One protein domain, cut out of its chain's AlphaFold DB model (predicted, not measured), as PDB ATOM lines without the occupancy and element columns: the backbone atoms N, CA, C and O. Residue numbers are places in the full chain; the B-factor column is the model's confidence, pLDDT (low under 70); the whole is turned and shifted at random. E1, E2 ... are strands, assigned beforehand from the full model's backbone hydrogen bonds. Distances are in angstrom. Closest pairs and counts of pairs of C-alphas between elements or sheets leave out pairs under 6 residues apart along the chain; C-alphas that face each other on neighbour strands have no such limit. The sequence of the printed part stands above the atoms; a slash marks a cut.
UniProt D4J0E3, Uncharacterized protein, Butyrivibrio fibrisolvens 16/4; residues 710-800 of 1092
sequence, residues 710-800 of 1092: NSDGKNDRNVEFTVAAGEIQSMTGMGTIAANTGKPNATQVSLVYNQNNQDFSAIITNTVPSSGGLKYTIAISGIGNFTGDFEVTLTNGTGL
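Overview. This is residues 710 to 800 of the 1092 residues of an uncharacterized protein of Butyrivibrio fibrisolvens 16/4 (UniProt D4J0E3). A twisted wall of three strands, E5, E6 and E7, is crossed over one face by the two-stranded hairpin E1 and E2, which comes nearest to the wall where E2 passes E5. A second, small hairpin, E3 and E4, reaches away from this loose pair of layers and makes one end of the longest axis. The printed part has 91 residues with no named helix and seven strands, E1 to E7 in order along the chain; it is all strand by class, though under half of its residues, 45, are in named elements. The order in the largest sheet is E5, E6, E7, all antiparallel, and E1 with E2 and E3 with E4 each make an antiparallel sheet of two. The whole is only just compact, close to loose, with a radius of gyration of the C-alphas of 14.4 A and spans of 44 by 35 by 21 A.

Arrangement. E1, residues 720 to 724, and E2, residues 727 to 732, form a hairpin at 162 degrees, with N 722 and O 730 3.2 A apart, within hydrogen-bond range. E3, residues 736 to 738, and E4, residues 748 to 750, form a hairpin at 145 degrees, with N 737 and O 749 at 2.8 A. E5, residues 760 to 770, E6, residues 773 to 782, and E7, residues 789 to 795, form a meander, each strand the antiparallel neighbour of the one before. E5 and E6 stand at 159 degrees, with N 768 and O 775 at 2.8 A. E6 and E7 also stand at 159 degrees, with N 778 and O 792 at 2.9 A. E5 and E7 are edge strands and E6 is the inner one. The closest C-alphas of E2 and E5, those of Ile 728 and Ala 762, are 6.6 A apart. E1 is apart from E5, E6 and E7, and E3 is apart from these three too.

Along the chain. E1 begins at C-alpha 720, (34.020, 126.648, 22.206), and measures 13.8 A from first to last C-alpha; E2 measures 15.1 A. E3 and E4 have three residues each. E5 begins at C-alpha 760, (35.207, 140.092, 29.767), measures 26.4 A and bends by 61 degrees at residue 766. E6 measures 27.0 A. E7 measures 19.7 A and ends at C-alpha 795, (33.711, 121.331, 28.987).

Size, cuts and confidence. The two C-alphas farthest apart, those of Ala 725 and Pro 744, are 45.3 A apart. The printed part has no cut. No link is long; those from E1 to E2, E2 to E3 and E5 to E6 are tight. The mean pLDDT of the printed part is 83.7, and the model's confidence is under 70 at residues 713 to 714, 742, 744 to 745, 755 and 797 to 799.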
ATOM      1  N   ASN A 710      17.493 120.440  29.481       77.25
ATOM      2  CA  ASN A 710      17.091 119.044  29.641       77.25
ATOM      3  C   ASN A 710      17.418 118.450  31.034       77.25
ATOM      4  O   ASN A 710      16.876 117.404  31.396       77.25
ATOM      5  N   SER A 711      18.186 119.181  31.847       75.81
ATOM      6  CA  SER A 711      18.645 118.864  33.206       75.81
ATOM      7  C   SER A 711      19.604 117.670  33.318       75.81
ATOM      8  O   SER A 711      19.605 116.988  34.346       75.81
ATOM      9  N   ASP A 712      20.428 117.405  32.296       70.44
ATOM     10  CA  ASP A 712      21.472 116.367  32.350       70.44
ATOM     11  C   ASP A 712      22.841 116.849  32.869       70.44
ATOM     12  O   ASP A 712      23.759 116.035  33.019       70.44
ATOM     13  N   GLY A 713      22.996 118.142  33.183       64.75
ATOM     14  CA  GLY A 713      24.238 118.695  33.730       64.75
ATOM     15  C   GLY A 713      25.375 118.835  32.708       64.75
ATOM     16  O   GLY A 713      26.551 118.955  33.089       64.75
ATOM     17  N   LYS A 714      25.052 118.808  31.411       69.19
ATOM     18  CA  LYS A 714      25.905 119.324  30.332       69.19
ATOM     19  C   LYS A 714      25.527 120.773  30.013       69.19
ATOM     20  O   LYS A 714      24.678 121.366  30.669       69.19
ATOM     21  N   ASN A 715      26.221 121.361  29.044       72.88
ATOM     22  CA  ASN A 715      25.848 122.638  28.451       72.88
ATOM     23  C   ASN A 715      25.286 122.358  27.052       72.88
ATOM     24  O   ASN A 715      26.016 121.853  26.201       72.88
ATOM     25  N   ASP A 716      24.015 122.679  26.818       75.62
ATOM     26  CA  ASP A 716      23.393 122.644  25.488       75.62
ATOM     27  C   ASP A 716      23.902 123.796  24.599       75.62
ATOM     28  O   ASP A 716      23.783 123.745  23.372       75.62
ATOM     29  N   ARG A 717      24.493 124.846  25.194       83.75
ATOM     30  CA  ARG A 717      25.189 125.899  24.449       83.75
ATOM     31  C   ARG A 717      26.589 125.415  24.064       83.75
ATOM     32  O   ARG A 717      27.441 125.200  24.922       83.75
ATOM     33  N   ASN A 718      26.843 125.322  22.761       82.06
ATOM     34  CA  ASN A 718      28.150 124.987  22.194       82.06
ATOM     35  C   ASN A 718      29.135 126.170  22.316       82.06
ATOM     36  O   ASN A 718      29.444 126.834  21.326       82.06
ATOM     37  N   VAL A 719      29.577 126.463  23.545       88.31
ATOM     38  CA  VAL A 719      30.652 127.425  23.823       88.31
ATOM     39  C   VAL A 719      31.993 126.737  23.597       88.31
ATOM     40  O   VAL A 719      32.397 125.867  24.369       88.31
ATOM     41  N   GLU A 720      32.683 127.133  22.536       87.38
ATOM     42  CA  GLU A 720      34.020 126.648  22.206       87.38
ATOM     43  C   GLU A 720      35.068 127.611  22.764       87.38
ATOM     44  O   GLU A 720      34.893 128.828  22.744       87.38
ATOM     45  N   PHE A 721      36.172 127.073  23.275       88.12
ATOM     46  CA  PHE A 721      37.299 127.857  23.768       88.12
ATOM     47  C   PHE A 721      38.605 127.091  23.566       88.12
ATOM     48  O   PHE A 721      38.594 125.877  23.370       88.12
ATOM     49  N   THR A 722      39.730 127.805  23.601       86.50
ATOM     50  CA  THR A 722      41.074 127.213  23.523       86.50
ATOM     51  C   THR A 722      41.879 127.554  24.773       86.50
ATOM     52  O   THR A 722      41.843 128.689  25.249       86.50
ATOM     53  N   VAL A 723      42.618 126.577  25.309       84.06
ATOM     54  CA  VAL A 723      43.471 126.749  26.497       84.06
ATOM     55  C   VAL A 723      44.928 126.486  26.123       84.06
ATOM     56  O   VAL A 723      45.263 125.403  25.644       84.06
ATOM     57  N   ALA A 724      45.806 127.455  26.378       82.00
ATOM     58  CA  ALA A 724      47.252 127.325  26.198       82.00
ATOM     59  C   ALA A 724      47.978 127.863  27.436       82.00
ATOM     60  O   ALA A 724      47.540 128.841  28.028       82.00
ATOM     61  N   ALA A 725      49.057 127.195  27.857       79.75
ATOM     62  CA  ALA A 725      49.840 127.513  29.066       79.75
ATOM     63  C   ALA A 725      49.067 127.582  30.413       79.75
ATOM     64  O   ALA A 725      49.687 127.822  31.445       79.75
ATOM     65  N   GLY A 726      47.758 127.301  30.426       78.38
ATOM     66  CA  GLY A 726      46.868 127.456  31.587       78.38
ATOM     67  C   GLY A 726      45.852 128.599  31.454       78.38
ATOM     68  O   GLY A 726      45.032 128.779  32.347       78.38
ATOM     69  N   GLU A 727      45.870 129.336  30.341       85.25
ATOM     70  CA  GLU A 727      45.058 130.532  30.091       85.25
ATOM     71  C   GLU A 727      44.149 130.352  28.864       85.25
ATOM     72  O   GLU A 727      44.514 129.667  27.900       85.25
ATOM     73  N   ILE A 728      42.972 130.988  28.879       88.75
ATOM     74  CA  ILE A 728      41.999 130.936  27.778       88.75
ATOM     75  C   ILE A 728      42.393 131.950  26.697       88.75
ATOM     76  O   ILE A 728      42.407 133.154  26.946       88.75
ATOM     77  N   GLN A 729      42.685 131.460  25.491       87.44
ATOM     78  CA  GLN A 729      43.205 132.260  24.370       87.44
ATOM     79  C   GLN A 729      42.103 132.788  23.437       87.44
ATOM     80  O   GLN A 729      42.259 133.831  22.802       87.44
ATOM     81  N   SER A 730      40.980 132.073  23.348       88.75
ATOM     82  CA  SER A 730      39.791 132.460  22.584       88.75
ATOM     83  C   SER A 730      38.537 131.824  23.184       88.75
ATOM     84  O   SER A 730      38.628 130.756  23.793       88.75
ATOM     85  N   MET A 731      37.376 132.458  22.989       89.94
ATOM     86  CA  MET A 731      36.067 131.886  23.321       89.94
ATOM     87  C   MET A 731      35.005 132.338  22.307       89.94
ATOM     88  O   MET A 731      34.967 133.502  21.909       89.94
ATOM     89  N   THR A 732      34.148 131.415  21.872       90.31
ATOM     90  CA  THR A 732      33.095 131.607  20.859       90.31
ATOM     91  C   THR A 732      31.827 130.828  21.246       90.31
ATOM     92  O   THR A 732      31.808 130.107  22.239       90.31
ATOM     93  N   GLY A 733      30.721 130.990  20.505       88.25
ATOM     94  CA  GLY A 733      29.465 130.256  20.764       88.25
ATOM     95  C   GLY A 733      28.620 130.770  21.945       88.25
ATOM     96  O   GLY A 733      27.569 130.206  22.263       88.25
ATOM     97  N   MET A 734      29.057 131.863  22.572       91.62
ATOM     98  CA  MET A 734      28.314 132.619  23.583       91.62
ATOM     99  C   MET A 734      26.975 133.151  23.044       91.62
ATOM    100  O   MET A 734      26.770 133.296  21.839       91.62
ATOM    101  N   GLY A 735      26.046 133.443  23.953       89.44
ATOM    102  CA  GLY A 735      24.791 134.124  23.644       89.44
ATOM    103  C   GLY A 735      24.949 135.628  23.409       89.44
ATOM    104  O   GLY A 735      26.038 136.189  23.514       89.44
ATOM    105  N   THR A 736      23.823 136.282  23.130       90.38
ATOM    106  CA  THR A 736      23.714 137.744  23.093       90.38
ATOM    107  C   THR A 736      23.100 138.280  24.381       90.38
ATOM    108  O   THR A 736      22.253 137.627  24.994       90.38
ATOM    109  N   ILE A 737      23.483 139.496  24.763       90.00
ATOM    110  CA  ILE A 737      22.865 140.257  25.852       90.00
ATOM    111  C   ILE A 737      21.835 141.221  25.255       90.00
ATOM    112  O   ILE A 737      22.086 141.861  24.234       90.00
ATOM    113  N   ALA A 738      20.666 141.327  25.887       87.00
ATOM    114  CA  ALA A 738      19.621 142.257  25.474       87.00
ATOM    115  C   ALA A 738      19.850 143.643  26.099       87.00
ATOM    116  O   ALA A 738      19.674 143.827  27.302       87.00
ATOM    117  N   ALA A 739      20.198 144.630  25.275       84.81
ATOM    118  CA  ALA A 739      20.228 146.033  25.668       84.81
ATOM    119  C   ALA A 739      18.825 146.658  25.574       84.81
ATOM    120  O   ALA A 739      18.019 146.295  24.712       84.81
ATOM    121  N   ASN A 740      18.549 147.665  26.409       78.31
ATOM    122  CA  ASN A 740      17.268 148.382  26.454       78.31
ATOM    123  C   ASN A 740      16.050 147.472  26.751       78.31
ATOM    124  O   ASN A 740      14.952 147.676  26.219       78.31
ATOM    125  N   THR A 741      16.239 146.475  27.618       70.06
ATOM    126  CA  THR A 741      15.224 145.495  28.040       70.06
ATOM    127  C   THR A 741      13.892 146.152  28.414       70.06
ATOM    128  O   THR A 741      13.832 147.053  29.247       70.06
ATOM    129  N   GLY A 742      12.805 145.693  27.786       63.88
ATOM    130  CA  GLY A 742      11.452 146.232  27.974       63.88
ATOM    131  C   GLY A 742      11.013 147.280  26.941       63.88
ATOM    132  O   GLY A 742       9.820 147.576  26.869       63.88
ATOM    133  N   LYS A 743      11.914 147.806  26.095       71.31
ATOM    134  CA  LYS A 743      11.528 148.606  24.915       71.31
ATOM    135  C   LYS A 743      11.116 147.686  23.742       71.31
ATOM    136  O   LYS A 743      11.590 146.553  23.678       71.31
ATOM    137  N   PRO A 744      10.275 148.140  22.784       55.00
ATOM    138  CA  PRO A 744       9.747 147.280  21.710       55.00
ATOM    139  C   PRO A 744      10.780 146.659  20.755       55.00
ATOM    140  O   PRO A 744      10.446 145.705  20.061       55.00
ATOM    141  N   ASN A 745      12.006 147.189  20.716       65.88
ATOM    142  CA  ASN A 745      13.121 146.700  19.900       65.88
ATOM    143  C   ASN A 745      14.384 146.619  20.782       65.88
ATOM    144  O   ASN A 745      15.177 147.558  20.806       65.88
ATOM    145  N   ALA A 746      14.543 145.544  21.558       78.00
ATOM    146  CA  ALA A 746      15.718 145.349  22.415       78.00
ATOM    147  C   ALA A 746      16.923 144.850  21.594       78.00
ATOM    148  O   ALA A 746      16.912 143.721  21.089       78.00
ATOM    149  N   THR A 747      17.955 145.687  21.451       83.50
ATOM    150  CA  THR A 747      19.169 145.373  20.679       83.50
ATOM    151  C   THR A 747      19.889 144.166  21.274       83.50
ATOM    152  O   THR A 747      20.085 144.096  22.484       83.50
ATOM    153  N   GLN A 748      20.291 143.218  20.427       88.12
ATOM    154  CA  GLN A 748      21.084 142.060  20.835       88.12
ATOM    155  C   GLN A 748      22.569 142.357  20.626       88.12
ATOM    156  O   GLN A 748      22.982 142.644  19.504       88.12
ATOM    157  N   VAL A 749      23.350 142.289  21.701       88.81
ATOM    158  CA  VAL A 749      24.794 142.550  21.705       88.81
ATOM    159  C   VAL A 749      25.538 141.229  21.859       88.81
ATOM    160  O   VAL A 749      25.307 140.501  22.824       88.81
ATOM    161  N   SER A 750      26.401 140.903  20.900       89.12
ATOM    162  CA  SER A 750      27.273 139.722  20.947       89.12
ATOM    163  C   SER A 750      28.540 140.024  21.739       89.12
ATOM    164  O   SER A 750      29.124 141.084  21.535       89.12
ATOM    165  N   LEU A 751      28.986 139.082  22.575       90.69
ATOM    166  CA  LEU A 751      30.268 139.189  23.276       90.69
ATOM    167  C   LEU A 751      31.458 138.788  22.391       90.69
ATOM    168  O   LEU A 751      31.375 137.848  21.593       90.69
ATOM    169  N   VAL A 752      32.587 139.456  22.607       88.50
ATOM    170  CA  VAL A 752      33.877 139.244  21.953       88.50
ATOM    171  C   VAL A 752      34.931 138.846  22.990       88.50
ATOM    172  O   VAL A 752      35.181 139.564  23.955       88.50
ATOM    173  N   TYR A 753      35.604 137.719  22.750       89.75
ATOM    174  CA  TYR A 753      36.783 137.303  23.514       89.75
ATOM    175  C   TYR A 753      37.878 136.808  22.564       89.75
ATOM    176  O   TYR A 753      37.830 135.688  22.044       89.75
ATOM    177  N   ASN A 754      38.866 137.664  22.310       78.56
ATOM    178  CA  ASN A 754      40.068 137.334  21.547       78.56
ATOM    179  C   ASN A 754      41.313 137.996  22.173       78.56
ATOM    180  O   ASN A 754      41.218 138.703  23.173       78.56
ATOM    181  N   GLN A 755      42.497 137.760  21.606       69.50
ATOM    182  CA  GLN A 755      43.761 138.260  22.170       69.50
ATOM    183  C   GLN A 755      43.942 139.791  22.085       69.50
ATOM    184  O   GLN A 755      44.768 140.330  22.814       69.50
ATOM    185  N   ASN A 756      43.184 140.488  21.229       71.94
ATOM    186  CA  ASN A 756      43.296 141.935  21.000       71.94
ATOM    187  C   ASN A 756      42.096 142.742  21.531       71.94
ATOM    188  O   ASN A 756      42.211 143.954  21.685       71.94
ATOM    189  N   ASN A 757      40.944 142.104  21.771       76.50
ATOM    190  CA  ASN A 757      39.761 142.739  22.354       76.50
ATOM    191  C   ASN A 757      38.967 141.731  23.205       76.50
ATOM    192  O   ASN A 757      38.752 140.590  22.778       76.50
ATOM    193  N   GLN A 758      38.557 142.156  24.402       85.44
ATOM    194  CA  GLN A 758      37.945 141.324  25.438       85.44
ATOM    195  C   GLN A 758      36.841 142.100  26.160       85.44
ATOM    196  O   GLN A 758      37.118 142.997  26.951       85.44
ATOM    197  N   ASP A 759      35.595 141.693  25.934       91.00
ATOM    198  CA  ASP A 759      34.417 142.220  26.639       91.00
ATOM    199  C   ASP A 759      34.337 141.724  28.099       91.00
ATOM    200  O   ASP A 759      33.572 142.237  28.914       91.00
ATOM    201  N   PHE A 760      35.116 140.696  28.442       93.00
ATOM    202  CA  PHE A 760      35.207 140.092  29.767       93.00
ATOM    203  C   PHE A 760      36.551 139.376  29.937       93.00
ATOM    204  O   PHE A 760      37.147 138.913  28.966       93.00
ATOM    205  N   SER A 761      37.006 139.231  31.178       92.81
ATOM    206  CA  SER A 761      38.104 138.329  31.539       92.81
ATOM    207  C   SER A 761      37.573 136.916  31.794       92.81
ATOM    208  O   SER A 761      36.464 136.755  32.305       92.81
ATOM    209  N   ALA A 762      38.358 135.892  31.443       93.44
ATOM    210  CA  ALA A 762      37.993 134.485  31.610       93.44
ATOM    211  C   ALA A 762      39.145 133.702  32.263       93.44
ATOM    212  O   ALA A 762      40.104 133.299  31.604       93.44
ATOM    213  N   ILE A 763      39.062 133.501  33.580       92.81
ATOM    214  CA  ILE A 763      40.139 132.920  34.393       92.81
ATOM    215  C   ILE A 763      39.738 131.517  34.851       92.81
ATOM    216  O   ILE A 763      38.722 131.346  35.520       92.81
ATOM    217  N   ILE A 764      40.549 130.505  34.536       91.94
ATOM    218  CA  ILE A 764      40.328 129.129  35.003       91.94
ATOM    219  C   ILE A 764      40.621 129.063  36.511       91.94
ATOM    220  O   ILE A 764      41.771 129.178  36.930       91.94
ATOM    221  N   THR A 765      39.585 128.864  37.328       92.88
ATOM    222  CA  THR A 765      39.694 128.740  38.794       92.88
ATOM    223  C   THR A 765      39.853 127.292  39.246       92.88
ATOM    224  O   THR A 765      40.504 127.022  40.255       92.88
ATOM    225  N   ASN A 766      39.300 126.342  38.486       88.69
ATOM    226  CA  ASN A 766      39.413 124.909  38.743       88.69
ATOM    227  C   ASN A 766      39.373 124.109  37.430       88.69
ATOM    228  O   ASN A 766      38.753 124.519  36.451       88.69
ATOM    229  N   THR A 767      40.015 122.942  37.402       87.19
ATOM    230  CA  THR A 767      39.965 121.996  36.276       87.19
ATOM    231  C   THR A 767      39.798 120.585  36.817       87.19
ATOM    232  O   THR A 767      40.667 120.094  37.536       87.19
ATOM    233  N   VAL A 768      38.699 119.918  36.460       84.88
ATOM    234  CA  VAL A 768      38.379 118.562  36.925       84.88
ATOM    235  C   VAL A 768      38.234 117.587  35.748       84.88
ATOM    236  O   VAL A 768      37.566 117.898  34.756       84.88
ATOM    237  N   PRO A 769      38.840 116.389  35.827       84.75
ATOM    238  CA  PRO A 769      38.575 115.308  34.883       84.75
ATOM    239  C   PRO A 769      37.122 114.829  34.971       84.75
ATOM    240  O   PRO A 769      36.562 114.751  36.065       84.75
ATOM    241  N   SER A 770      36.497 114.505  33.835       83.81
ATOM    242  CA  SER A 770      35.115 114.014  33.803       83.81
ATOM    243  C   SER A 770      34.822 113.150  32.573       83.81
ATOM    244  O   SER A 770      35.564 113.169  31.591       83.81
ATOM    245  N   SER A 771      33.722 112.394  32.605       76.06
ATOM    246  CA  SER A 771      33.249 111.655  31.429       76.06
ATOM    247  C   SER A 771      32.889 112.626  30.296       76.06
ATOM    248  O   SER A 771      31.991 113.456  30.451       76.06
ATOM    249  N   GLY A 772      33.582 112.513  29.159       76.06
ATOM    250  CA  GLY A 772      33.447 113.418  28.014       76.06
ATOM    251  C   GLY A 772      34.500 114.530  27.935       76.06
ATOM    252  O   GLY A 772      34.494 115.268  26.954       76.06
ATOM    253  N   GLY A 773      35.422 114.640  28.901       81.75
ATOM    254  CA  GLY A 773      36.581 115.538  28.826       81.75
ATOM    255  C   GLY A 773      36.858 116.332  30.106       81.75
ATOM    256  O   GLY A 773      36.209 116.158  31.141       81.75
ATOM    257  N   LEU A 774      37.845 117.232  30.037       84.81
ATOM    258  CA  LEU A 774      38.123 118.182  31.117       84.81
ATOM    259  C   LEU A 774      36.988 119.210  31.246       84.81
ATOM    260  O   LEU A 774      36.658 119.909  30.283       84.81
ATOM    261  N   LYS A 775      36.442 119.330  32.461       86.50
ATOM    262  CA  LYS A 775      35.561 120.428  32.868       86.50
ATOM    263  C   LYS A 775      36.382 121.512  33.555       86.50
ATOM    264  O   LYS A 775      37.137 121.239  34.486       86.50
ATOM    265  N   TYR A 776      36.202 122.740  33.099       88.38
ATOM    266  CA  TYR A 776      36.867 123.939  33.585       88.38
ATOM    267  C   TYR A 776      35.829 124.796  34.301       88.38
ATOM    268  O   TYR A 776      34.826 125.176  33.694       88.38
ATOM    269  N   THR A 777      36.059 125.105  35.574       91.69
ATOM    270  CA  THR A 777      35.371 126.217  36.233       91.69
ATOM    271  C   THR A 777      36.126 127.486  35.871       91.69
ATOM    272  O   THR A 777      37.345 127.565  36.043       91.69
ATOM    273  N   ILE A 778      35.405 128.439  35.293       93.19
ATOM    274  CA  ILE A 778      35.945 129.669  34.727       93.19
ATOM    275  C   ILE A 778      35.232 130.827  35.414       93.19
ATOM    276  O   ILE A 778      34.011 130.947  35.303       93.19
ATOM    277  N   ALA A 779      35.987 131.672  36.111       95.19
ATOM    278  CA  ALA A 779      35.506 132.962  36.572       95.19
ATOM    279  C   ALA A 779      35.428 133.921  35.379       95.19
ATOM    280  O   ALA A 779      36.420 134.131  34.674       95.19
ATOM    281  N   ILE A 780      34.241 134.480  35.172       95.12
ATOM    282  CA  ILE A 780      33.921 135.505  34.187       95.12
ATOM    283  C   ILE A 780      33.717 136.818  34.941       95.12
ATOM    284  O   ILE A 780      32.958 136.857  35.910       95.12
ATOM    285  N   SER A 781      34.386 137.881  34.495       93.88
ATOM    286  CA  SER A 781      34.215 139.241  35.021       93.88
ATOM    287  C   SER A 781      34.223 140.238  33.862       93.88
ATOM    288  O   SER A 781      35.169 140.242  33.067       93.88
ATOM    289  N   GLY A 782      33.150 141.023  33.725       91.38
ATOM    290  CA  GLY A 782      32.962 141.978  32.625       91.38
ATOM    291  C   GLY A 782      34.023 143.087  32.582       91.38
ATOM    292  O   GLY A 782      34.494 143.554  33.619       91.38
ATOM    293  N   ILE A 783      34.404 143.511  31.374       87.69
ATOM    294  CA  ILE A 783      35.397 144.566  31.136       87.69
ATOM    295  C   ILE A 783      34.735 145.737  30.401       87.69
ATOM    296  O   ILE A 783      34.116 145.557  29.354       87.69
ATOM    297  N   GLY A 784      34.916 146.955  30.928       85.00
ATOM    298  CA  GLY A 784      34.537 148.223  30.292       85.00
ATOM    299  C   GLY A 784      33.043 148.334  29.980       85.00
ATOM    300  O   GLY A 784      32.259 148.818  30.792       85.00
ATOM    301  N   ASN A 785      32.656 147.862  28.796       86.25
ATOM    302  CA  ASN A 785      31.288 147.892  28.255       86.25
ATOM    303  C   ASN A 785      30.335 146.922  28.930       86.25
ATOM    304  O   ASN A 785      29.114 146.992  28.746       86.25
ATOM    305  N   PHE A 786      30.901 146.067  29.771       89.75
ATOM    306  CA  PHE A 786      30.211 144.991  30.423       89.75
ATOM    307  C   PHE A 786      30.600 144.891  31.896       89.75
ATOM    308  O   PHE A 786      31.718 145.213  32.294       89.75
ATOM    309  N   THR A 787      29.659 144.422  32.704       91.94
ATOM    310  CA  THR A 787      29.804 144.178  34.146       91.94
ATOM    311  C   THR A 787      29.255 142.799  34.502       91.94
ATOM    312  O   THR A 787      28.723 142.102  33.643       91.94
ATOM    313  N   GLY A 788      29.355 142.402  35.770       92.56
ATOM    314  CA  GLY A 788      28.869 141.111  36.256       92.56
ATOM    315  C   GLY A 788      30.020 140.137  36.484       92.56
ATOM    316  O   GLY A 788      30.951 140.062  35.682       92.56
ATOM    317  N   ASP A 789      29.936 139.415  37.600       94.62
ATOM    318  CA  ASP A 789      30.977 138.531  38.121       94.62
ATOM    319  C   ASP A 789      30.352 137.186  38.512       94.62
ATOM    320  O   ASP A 789      29.488 137.126  39.394       94.62
ATOM    321  N   PHE A 790      30.759 136.094  37.865       94.75
ATOM    322  CA  PHE A 790      30.239 134.749  38.142       94.75
ATOM    323  C   PHE A 790      31.224 133.651  37.729       94.75
ATOM    324  O   PHE A 790      32.142 133.879  36.947       94.75
ATOM    325  N   GLU A 791      31.015 132.430  38.223       93.81
ATOM    326  CA  GLU A 791      31.705 131.242  37.711       93.81
ATOM    327  C   GLU A 791      30.781 130.428  36.799       93.81
ATOM    328  O   GLU A 791      29.608 130.212  37.111       93.81
ATOM    329  N   VAL A 792      31.321 129.922  35.689       91.69
ATOM    330  CA  VAL A 792      30.651 128.966  34.799       91.69
ATOM    331  C   VAL A 792      31.500 127.705  34.653       91.69
ATOM    332  O   VAL A 792      32.723 127.775  34.568       91.69
ATOM    333  N   THR A 793      30.864 126.528  34.637       89.19
ATOM    334  CA  THR A 793      31.561 125.259  34.371       89.19
ATOM    335  C   THR A 793      31.336 124.830  32.926       89.19
ATOM    336  O   THR A 793      30.234 124.421  32.563       89.19
ATOM    337  N   LEU A 794      32.384 124.897  32.104       87.00
ATOM    338  CA  LEU A 794      32.360 124.502  30.693       87.00
ATOM    339  C   LEU A 794      33.210 123.245  30.466       87.00
ATOM    340  O   LEU A 794      34.185 123.003  31.171       87.00
ATOM    341  N   THR A 795      32.857 122.437  29.466       81.25
ATOM    342  CA  THR A 795      33.711 121.331  28.987       81.25
ATOM    343  C   THR A 795      34.431 121.820  27.735       81.25
ATOM    344  O   THR A 795      33.787 122.456  26.903       81.25
ATOM    345  N   ASN A 796      35.738 121.585  27.596       71.81
ATOM    346  CA  ASN A 796      36.476 122.091  26.431       71.81
ATOM    347  C   ASN A 796      35.989 121.430  25.126       71.81
ATOM    348  O   ASN A 796      36.066 120.211  24.983       71.81
ATOM    349  N   GLY A 797      35.525 122.251  24.178       61.81
ATOM    350  CA  GLY A 797      35.064 121.813  22.858       61.81
ATOM    351  C   GLY A 797      36.167 121.612  21.810       61.81
ATOM    352  O   GLY A 797      35.899 120.987  20.786       61.81
ATOM    353  N   THR A 798      37.397 122.106  22.024       61.38
ATOM    354  CA  THR A 798      38.461 122.062  21.001       61.38
ATOM    355  C   THR A 798      39.762 121.418  21.499       61.38
ATOM    356  O   THR A 798      40.406 121.876  22.441       61.38
ATOM    357  N   GLY A 799      40.174 120.337  20.829       67.56
ATOM    358  CA  GLY A 799      41.371 119.559  21.165       67.56
ATOM    359  C   GLY A 799      41.153 118.557  22.308       67.56
ATOM    360  O   GLY A 799      40.776 118.916  23.423       67.56
ATOM    361  N   LEU A 800      41.428 117.278  22.040       77.38
ATOM    362  CA  LEU A 800      41.406 116.231  23.063       77.38
ATOM    363  C   LEU A 800      42.614 116.387  23.996       77.38
ATOM    364  O   LEU A 800      43.725 116.674  23.548       77.38
TER     365      LEU A 800